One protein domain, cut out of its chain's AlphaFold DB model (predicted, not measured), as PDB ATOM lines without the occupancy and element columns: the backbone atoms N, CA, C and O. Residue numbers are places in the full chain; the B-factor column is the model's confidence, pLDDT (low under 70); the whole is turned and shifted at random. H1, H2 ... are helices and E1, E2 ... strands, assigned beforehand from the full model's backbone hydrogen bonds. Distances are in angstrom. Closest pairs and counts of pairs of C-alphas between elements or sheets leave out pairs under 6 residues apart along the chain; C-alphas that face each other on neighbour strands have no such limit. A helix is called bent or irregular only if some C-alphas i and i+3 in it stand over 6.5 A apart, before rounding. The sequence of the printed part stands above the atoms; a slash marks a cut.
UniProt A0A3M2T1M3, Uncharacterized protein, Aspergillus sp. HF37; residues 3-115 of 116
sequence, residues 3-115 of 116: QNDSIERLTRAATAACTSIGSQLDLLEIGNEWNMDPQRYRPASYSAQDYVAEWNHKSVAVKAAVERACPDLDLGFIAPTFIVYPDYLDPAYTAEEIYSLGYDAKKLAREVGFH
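AT A GLANCE: This is residues 3 to 115 of the 116 residues of an uncharacterized protein of Aspergillus sp. HF37 (UniProt A0A3M2T1M3). Two long helices, H1 and H3, cross at a steep tilt beside a small sheet of three parallel strands, which H3 only grazes. The short H4 packs on residues 48 to 52 of H3, and H2 sits among links, away from the other helices. The printed part has 113 residues, in the order H1 E1 H2 H3 E2 H4 E3; the class is mixed, helices and strands, and the sheet runs E1 E2 E3. It is compact, with a radius of gyration of the C-alphas of 14.5 A, yet elongated, spanning 42 by 26 by 22 A.

IN THESE COORDINATES: H1, residues 3 to 24, begins with C-alpha 3 at (105.335, 118.408, 150.880) and is 29.4 A long. It has a kink of 50 degrees near residue 18 and is irregular, C-alphas 20 and 23 being 9.3 A apart. E1 is residues 27 to 29 and H2 residues 38 to 41. H3, residues 48 to 69, is 31.4 A long. E2, residues 76 to 83, is 21.4 A. H4 is residues 95 to 100. E3, residues 109 to 115, is 17.2 A, ending at (113.718, 112.892, 175.171).

HOW THE PARTS SIT: H1 and H3 touch, closest at the C-alphas of Thr 11 and Val 62, 4.9 A, running the same way at a steep tilt of 48 degrees. E1 and E2 are parallel, with N 78 and O 28 at 2.8 A; E2 and E3 are parallel, with N 79 and O 111 at 2.8 A. E1, H2 H3, E2 and E2, H4, E3 are strand-helix-strand units, parallel neighbour strands with helices between, both crossovers right-handed. H3 and H4 touch about perpendicular, 87 degrees, closest at the C-alphas of Ala 48 and Ile 98, 6.2 A. H2 and H3 are apart. O i to N i+4 pairs are within hydrogen-bond range throughout H4, in 16 of 18 in H1 and 17 of 18 in H3; H2 is too short for one.

THE WHOLE: The farthest C-alphas, of Asp 72 and Asp 87, are 43.7 A apart. The printed part has no cut; the link E2 to H4 is long. Residues 3 to 4 and 88 have pLDDT under 70.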
ATOM      1  N   GLN A   3     104.370 117.474 150.261       62.66
ATOM      2  CA  GLN A   3     105.335 118.408 150.880       62.66
ATOM      3  C   GLN A   3     104.881 119.877 150.824       62.66
ATOM      4  O   GLN A   3     105.030 120.596 151.807       62.66
ATOM      5  N   ASN A   4     104.259 120.312 149.721       67.88
ATOM      6  CA  ASN A   4     103.757 121.686 149.600       67.88
ATOM      7  C   ASN A   4     102.642 121.980 150.617       67.88
ATOM      8  O   ASN A   4     102.677 123.026 151.259       67.88
ATOM      9  N   ASP A   5     101.717 121.035 150.825       79.56
ATOM     10  CA  ASP A   5     100.676 121.146 151.861       79.56
ATOM     11  C   ASP A   5     101.288 121.181 153.273       79.56
ATOM     12  O   ASP A   5     100.898 121.989 154.116       79.56
ATOM     13  N   SER A   6     102.326 120.372 153.525       86.94
ATOM     14  CA  SER A   6     103.048 120.406 154.801       86.94
ATOM     15  C   SER A   6     103.694 121.769 155.067       86.94
ATOM     16  O   SER A   6     103.617 122.249 156.197       86.94
ATOM     17  N   ILE A   7     104.326 122.393 154.071       94.00
ATOM     18  CA  ILE A   7     104.971 123.706 154.228       94.00
ATOM     19  C   ILE A   7     103.929 124.801 154.442       94.00
ATOM     20  O   ILE A   7     104.096 125.638 155.330       94.00
ATOM     21  N   GLU A   8     102.835 124.788 153.679       95.12
ATOM     22  CA  GLU A   8     101.742 125.747 153.854       95.12
ATOM     23  C   GLU A   8     101.171 125.679 155.278       95.12
ATOM     24  O   GLU A   8     101.010 126.697 155.951       95.12
ATOM     25  N   ARG A   9     100.930 124.468 155.789       94.94
ATOM     26  CA  ARG A   9     100.430 124.276 157.155       94.94
ATOM     27  C   ARG A   9     101.421 124.761 158.212       94.94
ATOM     28  O   ARG A   9     100.995 125.429 159.153       94.94
ATOM     29  N   LEU A  10     102.713 124.459 158.059       95.50
ATOM     30  CA  LEU A  10     103.761 124.896 158.990       95.50
ATOM     31  C   LEU A  10     103.905 126.421 159.010       95.50
ATOM     32  O   LEU A  10     103.871 127.030 160.074       95.50
ATOM     33  N   THR A  11     104.009 127.049 157.839       97.38
ATOM     34  CA  THR A  11     104.125 128.514 157.714       97.38
ATOM     35  C   THR A  11     102.896 129.237 158.259       97.38
ATOM     36  O   THR A  11     103.044 130.240 158.960       97.38
ATOM     37  N   ARG A  12     101.688 128.704 158.021       97.81
ATOM     38  CA  ARG A  12     100.446 129.242 158.590       97.81
ATOM     39  C   ARG A  12     100.425 129.124 160.113       97.81
ATOM     40  O   ARG A  12     100.087 130.095 160.784       97.81
ATOM     41  N   ALA A  13     100.797 127.965 160.658       97.06
ATOM     42  CA  ALA A  13     100.837 127.742 162.102       97.06
ATOM     43  C   ALA A  13     101.868 128.646 162.795       97.06
ATOM     44  O   ALA A  13     101.533 129.306 163.775       97.06
ATOM     45  N   ALA A  14     103.086 128.744 162.256       97.31
ATOM     46  CA  ALA A  14     104.143 129.586 162.812       97.31
ATOM     47  C   ALA A  14     103.787 131.081 162.758       97.31
ATOM     48  O   ALA A  14     103.980 131.795 163.738       97.31
ATOM     49  N   THR A  15     103.196 131.540 161.650       98.19
ATOM     50  CA  THR A  15     102.679 132.913 161.525       98.19
ATOM     51  C   THR A  15     101.598 133.203 162.568       98.19
ATOM     52  O   THR A  15     101.628 134.241 163.229       98.19
ATOM     53  N   ALA A  16     100.651 132.278 162.745       98.31
ATOM     54  CA  ALA A  16      99.597 132.426 163.741       98.31
ATOM     55  C   ALA A  16     100.168 132.468 165.168       98.31
ATOM     56  O   ALA A  16      99.758 133.314 165.963       98.31
ATOM     57  N   ALA A  17     101.140 131.607 165.482       97.81
ATOM     58  CA  ALA A  17     101.820 131.596 166.772       97.81
ATOM     59  C   ALA A  17     102.564 132.915 167.029       97.81
ATOM     60  O   ALA A  17     102.324 133.546 168.054       97.81
ATOM     61  N   CYS A  18     103.384 133.389 166.083       98.06
ATOM     62  CA  CYS A  18     104.144 134.630 166.270       98.06
ATOM     63  C   CYS A  18     103.232 135.856 166.415       98.06
ATOM     64  O   CYS A  18     103.505 136.730 167.230       98.06
ATOM     65  N   THR A  19     102.110 135.892 165.690       97.94
ATOM     66  CA  THR A  19     101.160 137.014 165.761       97.94
ATOM     67  C   THR A  19     100.365 137.009 167.069       97.94
ATOM     68  O   THR A  19     100.064 138.068 167.609       97.94
ATOM     69  N   SER A  20      99.992 135.828 167.573       98.12
ATOM     70  CA  SER A  20      99.132 135.705 168.760       98.12
ATOM     71  C   SER A  20      99.900 135.756 170.080       98.12
ATOM     72  O   SER A  20      99.427 136.375 171.027       98.12
ATOM     73  N   ILE A  21     101.069 135.116 170.142       98.00
ATOM     74  CA  ILE A  21     101.910 135.054 171.343       98.00
ATOM     75  C   ILE A  21     102.839 136.279 171.410       98.00
ATOM     76  O   ILE A  21     103.163 136.764 172.495       98.00
ATOM     77  N   GLY A  22     103.243 136.826 170.259       96.38
ATOM     78  CA  GLY A  22     104.093 138.011 170.198       96.38
ATOM     79  C   GLY A  22     105.469 137.764 170.817       96.38
ATOM     80  O   GLY A  22     106.079 136.716 170.622       96.38
ATOM     81  N   SER A  23     105.949 138.730 171.599       96.56
ATOM     82  CA  SER A  23     107.273 138.697 172.234       96.56
ATOM     83  C   SER A  23     107.445 137.636 173.325       96.56
ATOM     84  O   SER A  23     108.543 137.502 173.851       96.56
ATOM     85  N   GLN A  24     106.387 136.902 173.680       96.75
ATOM     86  CA  GLN A  24     106.466 135.760 174.598       96.75
ATOM     87  C   GLN A  24     106.785 134.440 173.880       96.75
ATOM     88  O   GLN A  24     106.892 133.403 174.528       96.75
ATOM     89  N   LEU A  25     106.865 134.448 172.546       96.75
ATOM     90  CA  LEU A  25     107.268 133.281 171.776       96.75
ATOM     91  C   LEU A  25     108.789 133.285 171.655       96.75
ATOM     92  O   LEU A  25     109.342 134.185 171.033       96.75
ATOM     93  N   ASP A  26     109.448 132.275 172.218       93.62
ATOM     94  CA  ASP A  26     110.913 132.225 172.250       93.62
ATOM     95  C   ASP A  26     111.504 131.468 171.052       93.62
ATOM     96  O   ASP A  26     112.430 131.942 170.387       93.62
ATOM     97  N   LEU A  27     110.967 130.280 170.758       95.00
ATOM     98  CA  LEU A  27     111.491 129.367 169.740       95.00
ATOM     99  C   LEU A  27     110.370 128.596 169.036       95.00
ATOM    100  O   LEU A  27     109.256 128.458 169.542       95.00
ATOM    101  N   LEU A  28     110.693 128.068 167.858       95.44
ATOM    102  CA  LEU A  28     109.835 127.183 167.073       95.44
ATOM    103  C   LEU A  28     110.442 125.781 167.017       95.44
ATOM    104  O   LEU A  28     111.655 125.641 166.926       95.44
ATOM    105  N   GLU A  29     109.623 124.737 166.980       93.25
ATOM    106  CA  GLU A  29     110.110 123.369 166.775       93.25
ATOM    107  C   GLU A  29     109.580 122.797 165.457       93.25
ATOM    108  O   GLU A  29     108.403 122.941 165.114       93.25
ATOM    109  N   ILE A  30     110.460 122.121 164.715       91.12
ATOM    110  CA  ILE A  30     110.093 121.264 163.586       91.12
ATOM    111  C   ILE A  30     110.773 119.914 163.788       91.12
ATOM    112  O   ILE A  30     111.999 119.834 163.803       91.12
ATOM    113  N   GLY A  31     109.970 118.850 163.846       86.75
ATOM    114  CA  GLY A  31     110.470 117.476 163.869       86.75
ATOM    115  C   GLY A  31     110.615 116.874 165.263       86.75
ATOM    116  O   GLY A  31     111.651 116.279 165.538       86.75
ATOM    117  N   ASN A  32     109.577 116.985 166.096       87.88
ATOM    118  CA  ASN A  32     109.530 116.299 167.384       87.88
ATOM    119  C   ASN A  32     109.785 114.790 167.228       87.88
ATOM    120  O   ASN A  32     109.124 114.150 166.406       87.88
ATOM    121  N   GLU A  33     110.711 114.249 168.021       88.00
ATOM    122  CA  GLU A  33     111.039 112.818 168.120       88.00
ATOM    123  C   GLU A  33     111.227 112.152 166.758       88.00
ATOM    124  O   GLU A  33     110.711 111.069 166.476       88.00
ATOM    125  N   TRP A  34     111.941 112.825 165.857       86.19
ATOM    126  CA  TRP A  34     111.972 112.392 164.468       86.19
ATOM    127  C   TRP A  34     112.546 110.974 164.305       86.19
ATOM    128  O   TRP A  34     112.122 110.257 163.407       86.19
ATOM    129  N   ASN A  35     113.467 110.550 165.165       86.94
ATOM    130  CA  ASN A  35     114.079 109.224 165.134       86.94
ATOM    131  C   ASN A  35     113.263 108.148 165.876       86.94
ATOM    132  O   ASN A  35     113.703 107.005 165.954       86.94
ATOM    133  N   MET A  36     112.076 108.475 166.401       85.56
ATOM    134  CA  MET A  36     111.173 107.492 166.998       85.56
ATOM    135  C   MET A  36     110.516 106.640 165.913       85.56
ATOM    136  O   MET A  36     109.750 107.157 165.101       85.56
ATOM    137  N   ASP A  37     110.791 105.333 165.927       75.44
ATOM    138  CA  ASP A  37     110.161 104.332 165.050       75.44
ATOM    139  C   ASP A  37     110.019 104.822 163.585       75.44
ATOM    140  O   ASP A  37     108.908 104.964 163.053       75.44
ATOM    141  N   PRO A  38     111.142 105.166 162.920       71.50
ATOM    142  CA  PRO A  38     111.111 105.848 161.631       71.50
ATOM    143  C   PRO A  38     110.380 105.028 160.564       71.50
ATOM    144  O   PRO A  38     109.713 105.608 159.711       71.50
ATOM    145  N   GLN A  39     110.428 103.696 160.651       72.06
ATOM    146  CA  GLN A  39     109.764 102.790 159.712       72.06
ATOM    147  C   GLN A  39     108.238 102.739 159.883       72.06
ATOM    148  O   GLN A  39     107.533 102.373 158.943       72.06
ATOM    149  N   ARG A  40     107.707 103.112 161.055       81.00
ATOM    150  CA  ARG A  40     106.261 103.210 161.291       81.00
ATOM    151  C   ARG A  40     105.676 104.524 160.799       81.00
ATOM    152  O   ARG A  40     104.571 104.538 160.256       81.00
ATOM    153  N   TYR A  41     106.379 105.628 161.036       81.06
ATOM    154  CA  TYR A  41     105.864 106.974 160.761       81.06
ATOM    155  C   TYR A  41     106.307 107.538 159.412       81.06
ATOM    156  O   TYR A  41     105.788 108.569 158.977       81.06
ATOM    157  N   ARG A  42     107.242 106.873 158.729       84.00
ATOM    158  CA  ARG A  42     107.743 107.281 157.416       84.00
ATOM    159  C   ARG A  42     107.801 106.094 156.463       84.00
ATOM    160  O   ARG A  42     107.800 104.945 156.901       84.00
ATOM    161  N   PRO A  43     107.830 106.348 155.144       87.81
ATOM    162  CA  PRO A  43     108.062 105.290 154.172       87.81
ATOM    163  C   PRO A  43     109.338 104.513 154.503       87.81
ATOM    164  O   PRO A  43     110.330 105.112 154.901       87.81
ATOM    165  N   ALA A  44     109.350 103.204 154.250       86.06
ATOM    166  CA  ALA A  44     110.524 102.359 154.496       86.06
ATOM    167  C   ALA A  44     111.791 102.819 153.740       86.06
ATOM    168  O   ALA A  44     112.900 102.467 154.121       86.06
ATOM    169  N   SER A  45     111.629 103.599 152.667       88.75
ATOM    170  CA  SER A  45     112.724 104.191 151.896       88.75
ATOM    171  C   SER A  45     113.194 105.554 152.416       88.75
ATOM    172  O   SER A  45     114.055 106.155 151.787       88.75
ATOM    173  N   TYR A  46     112.584 106.089 153.476       88.88
ATOM    174  CA  TYR A  46     112.912 107.408 154.007       88.88
ATOM    175  C   TYR A  46     114.198 107.338 154.819       88.88
ATOM    176  O   TYR A  46     114.250 106.657 155.836       88.88
ATOM    177  N   SER A  47     115.220 108.053 154.375       92.19
ATOM    178  CA  SER A  47     116.553 108.055 154.969       92.19
ATOM    179  C   SER A  47     116.787 109.245 155.907       92.19
ATOM    180  O   SER A  47     116.050 110.235 155.899       92.19
ATOM    181  N   ALA A  48     117.878 109.200 156.675       92.00
ATOM    182  CA  ALA A  48     118.375 110.363 157.413       92.00
ATOM    183  C   ALA A  48     118.696 111.553 156.484       92.00
ATOM    184  O   ALA A  48     118.459 112.706 156.841       92.00
ATOM    185  N   GLN A  49     119.157 111.296 155.255       95.56
ATOM    186  CA  GLN A  49     119.405 112.355 154.275       95.56
ATOM    187  C   GLN A  49     118.105 113.031 153.813       95.56
ATOM    188  O   GLN A  49     118.089 114.254 153.635       95.56
ATOM    189  N   ASP A  50     117.020 112.264 153.652       93.44
ATOM    190  CA  ASP A  50     115.693 112.811 153.339       93.44
ATOM    191  C   ASP A  50     115.198 113.708 154.472       93.44
ATOM    192  O   ASP A  50     114.691 114.801 154.216       93.44
ATOM    193  N   TYR A  51     115.421 113.287 155.721       92.38
ATOM    194  CA  TYR A  51     115.123 114.098 156.895       92.38
ATOM    195  C   TYR A  51     115.861 115.438 156.876       92.38
ATOM    196  O   TYR A  51     115.244 116.492 157.031       92.38
ATOM    197  N   VAL A  52     117.174 115.416 156.634       94.75
ATOM    198  CA  VAL A  52     117.999 116.629 156.568       94.75
ATOM    199  C   VAL A  52     117.531 117.566 155.458       94.75
ATOM    200  O   VAL A  52     117.395 118.772 155.680       94.75
ATOM    201  N   ALA A  53     117.261 117.027 154.266       95.69
ATOM    202  CA  ALA A  53     116.769 117.813 153.139       95.69
ATOM    203  C   ALA A  53     115.401 118.440 153.450       95.69
ATOM    204  O   ALA A  53     115.180 119.625 153.190       95.69
ATOM    205  N   GLU A  54     114.502 117.662 154.051       93.31
ATOM    206  CA  GLU A  54     113.177 118.111 154.452       93.31
ATOM    207  C   GLU A  54     113.247 119.204 155.526       93.31
ATOM    208  O   GLU A  54     112.611 120.250 155.371       93.31
ATOM    209  N   TRP A  55     114.030 118.995 156.585       94.44
ATOM    210  CA  TRP A  55     114.163 119.954 157.679       94.44
ATOM    211  C   TRP A  55     114.738 121.278 157.182       94.44
ATOM    212  O   TRP A  55     114.133 122.323 157.409       94.44
ATOM    213  N   ASN A  56     115.846 121.238 156.431       96.06
ATOM    214  CA  ASN A  56     116.482 122.435 155.871       96.06
ATOM    215  C   ASN A  56     115.536 123.214 154.949       96.06
ATOM    216  O   ASN A  56     115.541 124.445 154.937       96.06
ATOM    217  N   HIS A  57     114.714 122.515 154.165       95.69
ATOM    218  CA  HIS A  57     113.745 123.167 153.296       95.69
ATOM    219  C   HIS A  57     112.607 123.823 154.095       95.69
ATOM    220  O   HIS A  57     112.252 124.979 153.846       95.69
ATOM    221  N   LYS A  58     112.058 123.108 155.084       95.25
ATOM    222  CA  LYS A  58     110.938 123.578 155.910       95.25
ATOM    223  C   LYS A  58     111.333 124.720 156.839       95.25
ATOM    224  O   LYS A  58     110.589 125.696 156.923       95.25
ATOM    225  N   SER A  59     112.483 124.639 157.506       96.19
ATOM    226  CA  SER A  59     112.933 125.666 158.454       96.19
ATOM    227  C   SER A  59     113.168 127.012 157.769       96.19
ATOM    228  O   SER A  59     112.729 128.041 158.278       96.19
ATOM    229  N   VAL A  60     113.738 127.013 156.559       96.56
ATOM    230  CA  VAL A  60     113.889 128.229 155.742       96.56
ATOM    231  C   VAL A  60     112.530 128.831 155.377       96.56
ATOM    232  O   VAL A  60     112.335 130.038 155.523       96.56
ATOM    233  N   ALA A  61     111.576 128.007 154.933       96.81
ATOM    234  CA  ALA A  61     110.240 128.483 154.579       96.81
ATOM    235  C   ALA A  61     109.500 129.071 155.792       96.81
ATOM    236  O   ALA A  61     108.888 130.136 155.690       96.81
ATOM    237  N   VAL A  62     109.587 128.408 156.948       97.38
ATOM    238  CA  VAL A  62     108.975 128.872 158.199       97.38
ATOM    239  C   VAL A  62     109.626 130.164 158.693       97.38
ATOM    240  O   VAL A  62     108.898 131.107 158.996       97.38
ATOM    241  N   LYS A  63     110.964 130.255 158.702       97.12
ATOM    242  CA  LYS A  63     111.685 131.478 159.096       97.12
ATOM    243  C   LYS A  63     111.263 132.666 158.234       97.12
ATOM    244  O   LYS A  63     110.862 133.689 158.776       97.12
ATOM    245  N   ALA A  64     111.236 132.491 156.913       97.50
ATOM    246  CA  ALA A  64     110.836 133.548 155.985       97.50
ATOM    247  C   ALA A  64     109.365 133.984 156.151       97.50
ATOM    248  O   ALA A  64     109.033 135.149 155.925       97.50
ATOM    249  N   ALA A  65     108.465 133.062 156.514       97.88
ATOM    250  CA  ALA A  65     107.067 133.394 156.789       97.88
ATOM    251  C   ALA A  65     106.925 134.212 158.082       97.88
ATOM    252  O   ALA A  65     106.239 135.233 158.089       97.88
ATOM    253  N   VAL A  66     107.623 133.799 159.142       97.75
ATOM    254  CA  VAL A  66     107.621 134.486 160.439       97.75
ATOM    255  C   VAL A  66     108.242 135.873 160.336       97.75
ATOM    256  O   VAL A  66     107.617 136.826 160.776       97.75
ATOM    257  N   GLU A  67     109.403 136.026 159.695       97.38
ATOM    258  CA  GLU A  67     110.054 137.337 159.513       97.38
ATOM    259  C   GLU A  67     109.170 138.327 158.749       97.38
ATOM    260  O   GLU A  67     109.215 139.531 158.988       97.38
ATOM    261  N   ARG A  68     108.334 137.829 157.831       97.94
ATOM    262  CA  ARG A  68     107.388 138.664 157.087       97.94
ATOM    263  C   ARG A  68     106.194 139.092 157.934       97.94
ATOM    264  O   ARG A  68     105.727 140.216 157.786       97.94
ATOM    265  N   ALA A  69     105.657 138.184 158.744       97.94
ATOM    266  CA  ALA A  69     104.464 138.443 159.543       97.94
ATOM    267  C   ALA A  69     104.770 139.196 160.847       97.94
ATOM    268  O   ALA A  69     103.963 140.002 161.297       97.94
ATOM    269  N   CYS A  70     105.936 138.930 161.429       97.88
ATOM    270  CA  CYS A  70     106.361 139.376 162.748       97.88
ATOM    271  C   CYS A  70     107.812 139.898 162.679       97.88
ATOM    272  O   CYS A  70     108.703 139.281 163.262       97.88
ATOM    273  N   PRO A  71     108.078 141.007 161.959       96.69
ATOM    274  CA  PRO A  71     109.441 141.477 161.673       96.69
ATOM    275  C   PRO A  71     110.247 141.874 162.918       96.69
ATOM    276  O   PRO A  71     111.473 141.853 162.879       96.69
ATOM    277  N   ASP A  72     109.570 142.199 164.020       95.94
ATOM    278  CA  ASP A  72     110.204 142.573 165.288       95.94
ATOM    279  C   ASP A  72     110.570 141.359 166.164       95.94
ATOM    280  O   ASP A  72     111.189 141.519 167.216       95.94
ATOM    281  N   LEU A  73     110.187 140.140 165.757       95.56
ATOM    282  CA  LEU A  73     110.494 138.909 166.483       95.56
ATOM    283  C   LEU A  73     111.637 138.151 165.812       95.56
ATOM    284  O   LEU A  73     111.488 137.585 164.727       95.56
ATOM    285  N   ASP A  74     112.768 138.053 166.505       93.44
ATOM    286  CA  ASP A  74     113.877 137.213 166.063       93.44
ATOM    287  C   ASP A  74     113.768 135.795 166.636       93.44
ATOM    288  O   ASP A  74     114.432 135.429 167.610       93.44
ATOM    289  N   LEU A  75     112.911 134.988 166.008       95.00
ATOM    290  CA  LEU A  75     112.725 133.583 166.366       95.00
ATOM    291  C   LEU A  75     113.755 132.688 165.675       95.00
ATOM    292  O   LEU A  75     114.000 132.817 164.469       95.00
ATOM    293  N   GLY A  76     114.313 131.757 166.446       93.75
ATOM    294  CA  GLY A  76     115.080 130.614 165.955       93.75
ATOM    295  C   GLY A  76     114.322 129.305 166.162       93.75
ATOM    296  O   GLY A  76     113.154 129.304 166.559       93.75
ATOM    297  N   PHE A  77     115.000 128.188 165.908       95.56
ATOM    298  CA  PHE A  77     114.417 126.862 166.091       95.56
ATOM    299  C   PHE A  77     115.043 126.108 167.262       95.56
ATOM    300  O   PHE A  77     116.237 126.233 167.529       95.56
ATOM    301  N   ILE A  78     114.256 125.261 167.908       91.50
ATOM    302  CA  ILE A  78     114.783 124.080 168.580       91.50
ATOM    303  C   ILE A  78     115.044 123.068 167.457       91.50
ATOM    304  O   ILE A  78     114.163 122.803 166.630       91.50
ATOM    305  N   ALA A  79     116.278 122.569 167.365       80.12
ATOM    306  CA  ALA A  79     116.607 121.424 166.520       80.12
ATOM    307  C   ALA A  79     115.686 120.253 166.899       80.12
ATOM    308  O   ALA A  79     115.175 120.245 168.018       80.12
ATOM    309  N   PRO A  80     115.427 119.276 166.019       79.81
ATOM    310  CA  PRO A  80     114.468 118.243 166.345       79.81
ATOM    311  C   PRO A  80     114.828 117.562 167.649       79.81
ATOM    312  O   PRO A  80     116.001 117.327 167.947       79.81
ATOM    313  N   THR A  81     113.803 117.255 168.425       86.50
ATOM    314  CA  THR A  81     113.990 116.458 169.624       86.50
ATOM    315  C   THR A  81     114.350 115.028 169.221       86.50
ATOM    316  O   THR A  81     113.738 114.432 168.329       86.50
ATOM    317  N   PHE A  82     115.388 114.482 169.851       87.94
ATOM    318  CA  PHE A  82     115.839 113.108 169.632       87.94
ATOM    319  C   PHE A  82     115.356 112.208 170.762       87.94
ATOM    320  O   PHE A  82     115.581 112.509 171.934       87.94
ATOM    321  N   ILE A  83     114.782 111.060 170.422       86.94
ATOM    322  CA  ILE A  83     114.660 109.944 171.358       86.94
ATOM    323  C   ILE A  83     116.053 109.359 171.602       86.94
ATOM    324  O   ILE A  83     116.767 109.084 170.639       86.94
ATOM    325  N   VAL A  84     116.425 109.126 172.867       82.31
ATOM    326  CA  VAL A  84     117.702 108.473 173.237       82.31
ATOM    327  C   VAL A  84     117.535 107.153 174.002       82.31
ATOM    328  O   VAL A  84     118.446 106.719 174.708       82.31
ATOM    329  N   TYR A  85     116.388 106.488 173.861       79.25
ATOM    330  CA  TYR A  85     116.172 105.162 174.440       79.25
ATOM    331  C   TYR A  85     116.946 104.083 173.659       79.25
ATOM    332  O   TYR A  85     116.665 103.899 172.473       79.25
ATOM    333  N   PRO A  86     117.859 103.320 174.294       70.81
ATOM    334  CA  PRO A  86     118.712 102.345 173.602       70.81
ATOM    335  C   PRO A  86     117.947 101.304 172.780       70.81
ATOM    336  O   PRO A  86     118.398 100.936 171.701       70.81
ATOM    337  N   ASP A  87     116.773 100.882 173.252       72.00
ATOM    338  CA  ASP A  87     115.940  99.873 172.582       72.00
ATOM    339  C   ASP A  87     115.242 100.401 171.312       72.00
ATOM    340  O   ASP A  87     114.732  99.614 170.515       72.00
ATOM    341  N   TYR A  88     115.219 101.723 171.114       66.50
ATOM    342  CA  TYR A  88     114.539 102.402 170.004       66.50
ATOM    343  C   TYR A  88     115.494 103.191 169.097       66.50
ATOM    344  O   TYR A  88     115.049 103.813 168.133       66.50
ATOM    345  N   LEU A  89     116.795 103.182 169.397       71.31
ATOM    346  CA  LEU A  89     117.807 103.888 168.621       71.31
ATOM    347  C   LEU A  89     118.270 103.032 167.437       71.31
ATOM    348  O   LEU A  89     119.088 102.126 167.585       71.31
ATOM    349  N   ASP A  90     117.780 103.364 166.244       77.88
ATOM    350  CA  ASP A  90     118.398 102.905 165.002       77.88
ATOM    351  C   ASP A  90     119.710 103.693 164.784       77.88
ATOM    352  O   ASP A  90     119.681 104.929 164.752       77.88
ATOM    353  N   PRO A  91     120.871 103.022 164.638       78.69
ATOM    354  CA  PRO A  91     122.159 103.690 164.464       78.69
ATOM    355  C   PRO A  91     122.247 104.539 163.187       78.69
ATOM    356  O   PRO A  91     123.133 105.382 163.094       78.69
ATOM    357  N   ALA A  92     121.344 104.354 162.218       84.44
ATOM    358  CA  ALA A  92     121.245 105.205 161.036       84.44
ATOM    359  C   ALA A  92     120.464 106.517 161.278       84.44
ATOM    360  O   ALA A  92     120.375 107.346 160.376       84.44
ATOM    361  N   TYR A  93     119.885 106.719 162.470       86.12
ATOM    362  CA  TYR A  93     119.007 107.852 162.801       86.12
ATOM    363  C   TYR A  93     119.456 108.557 164.092       86.12
ATOM    364  O   TYR A  93     118.654 108.863 164.978       86.12
ATOM    365  N   THR A  94     120.761 108.802 164.212       88.06
ATOM    366  CA  THR A  94     121.364 109.513 165.349       88.06
ATOM    367  C   THR A  94     121.469 111.017 165.092       88.06
ATOM    368  O   THR A  94     121.306 111.496 163.965       88.06
ATOM    369  N   ALA A  95     121.754 111.783 166.150       89.25
ATOM    370  CA  ALA A  95     122.054 113.204 166.016       89.25
ATOM    371  C   ALA A  95     123.343 113.412 165.216       89.25
ATOM    372  O   ALA A  95     123.366 114.184 164.258       89.25
ATOM    373  N   GLU A  96     124.397 112.678 165.566       90.00
ATOM    374  CA  GLU A  96     125.701 112.722 164.912       90.00
ATOM    375  C   GLU A  96     125.582 112.494 163.403       90.00
ATOM    376  O   GLU A  96     126.177 113.242 162.624       90.00
ATOM    377  N   GLU A  97     124.767 111.516 163.000       92.00
ATOM    378  CA  GLU A  97     124.545 111.197 161.594       92.00
ATOM    379  C   GLU A  97     123.944 112.391 160.852       92.00
ATOM    380  O   GLU A  97     124.539 112.876 159.889       92.00
ATOM    381  N   ILE A  98     122.820 112.945 161.318       92.12
ATOM    382  CA  ILE A  98     122.173 114.042 160.584       92.12
ATOM    383  C   ILE A  98     123.032 115.311 160.539       92.12
ATOM    384  O   ILE A  98     123.045 116.002 159.518       92.12
ATOM    385  N   TYR A  99     123.796 115.609 161.597       92.75
ATOM    386  CA  TYR A  99     124.743 116.726 161.581       92.75
ATOM    387  C   TYR A  99     125.856 116.499 160.552       92.75
ATOM    388  O   TYR A  99     126.211 117.435 159.833       92.75
ATOM    389  N   SER A 100     126.354 115.266 160.411       94.88
ATOM    390  CA  SER A 100     127.342 114.923 159.379       94.88
ATOM    391  C   SER A 100     126.791 115.061 157.950       94.88
ATOM    392  O   SER A 100     127.524 115.445 157.038       94.88
ATOM    393  N   LEU A 101     125.483 114.848 157.771       96.31
ATOM    394  CA  LEU A 101     124.761 114.970 156.498       96.31
ATOM    395  C   LEU A 101     124.354 116.414 156.144       96.31
ATOM    396  O   LEU A 101     123.702 116.646 155.122       96.31
ATOM    397  N   GLY A 102     124.729 117.405 156.960       95.88
ATOM    398  CA  GLY A 102     124.448 118.821 156.697       95.88
ATOM    399  C   GLY A 102     123.111 119.319 157.250       95.88
ATOM    400  O   GLY A 102     122.493 120.221 156.671       95.88
ATOM    401  N   TYR A 103     122.648 118.739 158.359       94.81
ATOM    402  CA  TYR A 103     121.553 119.298 159.144       94.81
ATOM    403  C   TYR A 103     121.825 120.760 159.542       94.81
ATOM    404  O   TYR A 103     122.958 121.150 159.826       94.81
ATOM    405  N   ASP A 104     120.761 121.564 159.542       94.12
ATOM    406  CA  ASP A 104     120.775 122.992 159.851       94.12
ATOM    407  C   ASP A 104     121.816 123.808 159.066       94.12
ATOM    408  O   ASP A 104     122.583 124.615 159.596       94.12
ATOM    409  N   ALA A 105     121.811 123.643 157.741       94.94
ATOM    410  CA  ALA A 105     122.766 124.289 156.837       94.94
ATOM    411  C   ALA A 105     122.749 125.832 156.907       94.94
ATOM    412  O   ALA A 105     123.687 126.498 156.460       94.94
ATOM    413  N   LYS A 106     121.668 126.416 157.438       95.75
ATOM    414  CA  LYS A 106     121.487 127.863 157.606       95.75
ATOM    415  C   LYS A 106     121.708 128.347 159.042       95.75
ATOM    416  O   LYS A 106     121.608 129.551 159.254       95.75
ATOM    417  N   LYS A 107     122.075 127.459 159.976       95.69
ATOM    418  CA  LYS A 107     122.334 127.781 161.391       95.69
ATOM    419  C   LYS A 107     121.142 128.483 162.052       95.69
ATOM    420  O   LYS A 107     121.298 129.511 162.708       95.69
ATOM    421  N   LEU A 108     119.941 127.976 161.786       95.69
ATOM    422  CA  LEU A 108     118.676 128.498 162.293       95.69
ATOM    423  C   LEU A 108     118.306 127.889 163.651       95.69
ATOM    424  O   LEU A 108     117.493 128.477 164.372       95.69
ATOM    425  N   ALA A 109     118.868 126.733 164.007       94.31
ATOM    426  CA  ALA A 109     118.659 126.137 165.315       94.31
ATOM    427  C   ALA A 109     119.485 126.863 166.392       94.31
ATOM    428  O   ALA A 109     120.652 127.199 166.197       94.31
ATOM    429  N   ARG A 110     118.859 127.099 167.545       94.88
ATOM    430  CA  ARG A 110     119.458 127.708 168.743       94.88
ATOM    431  C   ARG A 110     119.633 126.707 169.876       94.88
ATOM    432  O   ARG A 110     120.522 126.874 170.703       94.88
ATOM    433  N   GLU A 111     118.808 125.669 169.888       92.75
ATOM    434  CA  GLU A 111     118.799 124.634 170.917       92.75
ATOM    435  C   GLU A 111     118.716 123.248 170.284       92.75
ATOM    436  O   GLU A 111     118.344 123.117 169.119       92.75
ATOM    437  N   VAL A 112     119.056 122.214 171.053       88.69
ATOM    438  CA  VAL A 112     118.915 120.806 170.664       88.69
ATOM    439  C   VAL A 112     118.167 120.076 171.770       88.69
ATOM    440  O   VAL A 112     118.565 120.150 172.932       88.69
ATOM    441  N   GLY A 113     117.083 119.387 171.413       87.69
ATOM    442  CA  GLY A 113     116.233 118.682 172.366       87.69
ATOM    443  C   GLY A 113     116.515 117.179 172.430       87.69
ATOM    444  O   GLY A 113     116.805 116.548 171.417       87.69
ATOM    445  N   PHE A 114     116.386 116.584 173.617       88.31
ATOM    446  CA  PHE A 114     116.509 115.136 173.818       88.31
ATOM    447  C   PHE A 114     115.418 114.642 174.763       88.31
ATOM    448  O   PHE A 114     115.230 115.204 175.843       88.31
ATOM    449  N   HIS A 115     114.734 113.573 174.378       85.06
ATOM    450  CA  HIS A 115     113.718 112.892 175.171       85.06
ATOM    451  C   HIS A 115     114.298 111.578 175.705       85.06
ATOM    452  O   HIS A 115     114.870 110.781 174.953       85.06
TER     453      HIS A 115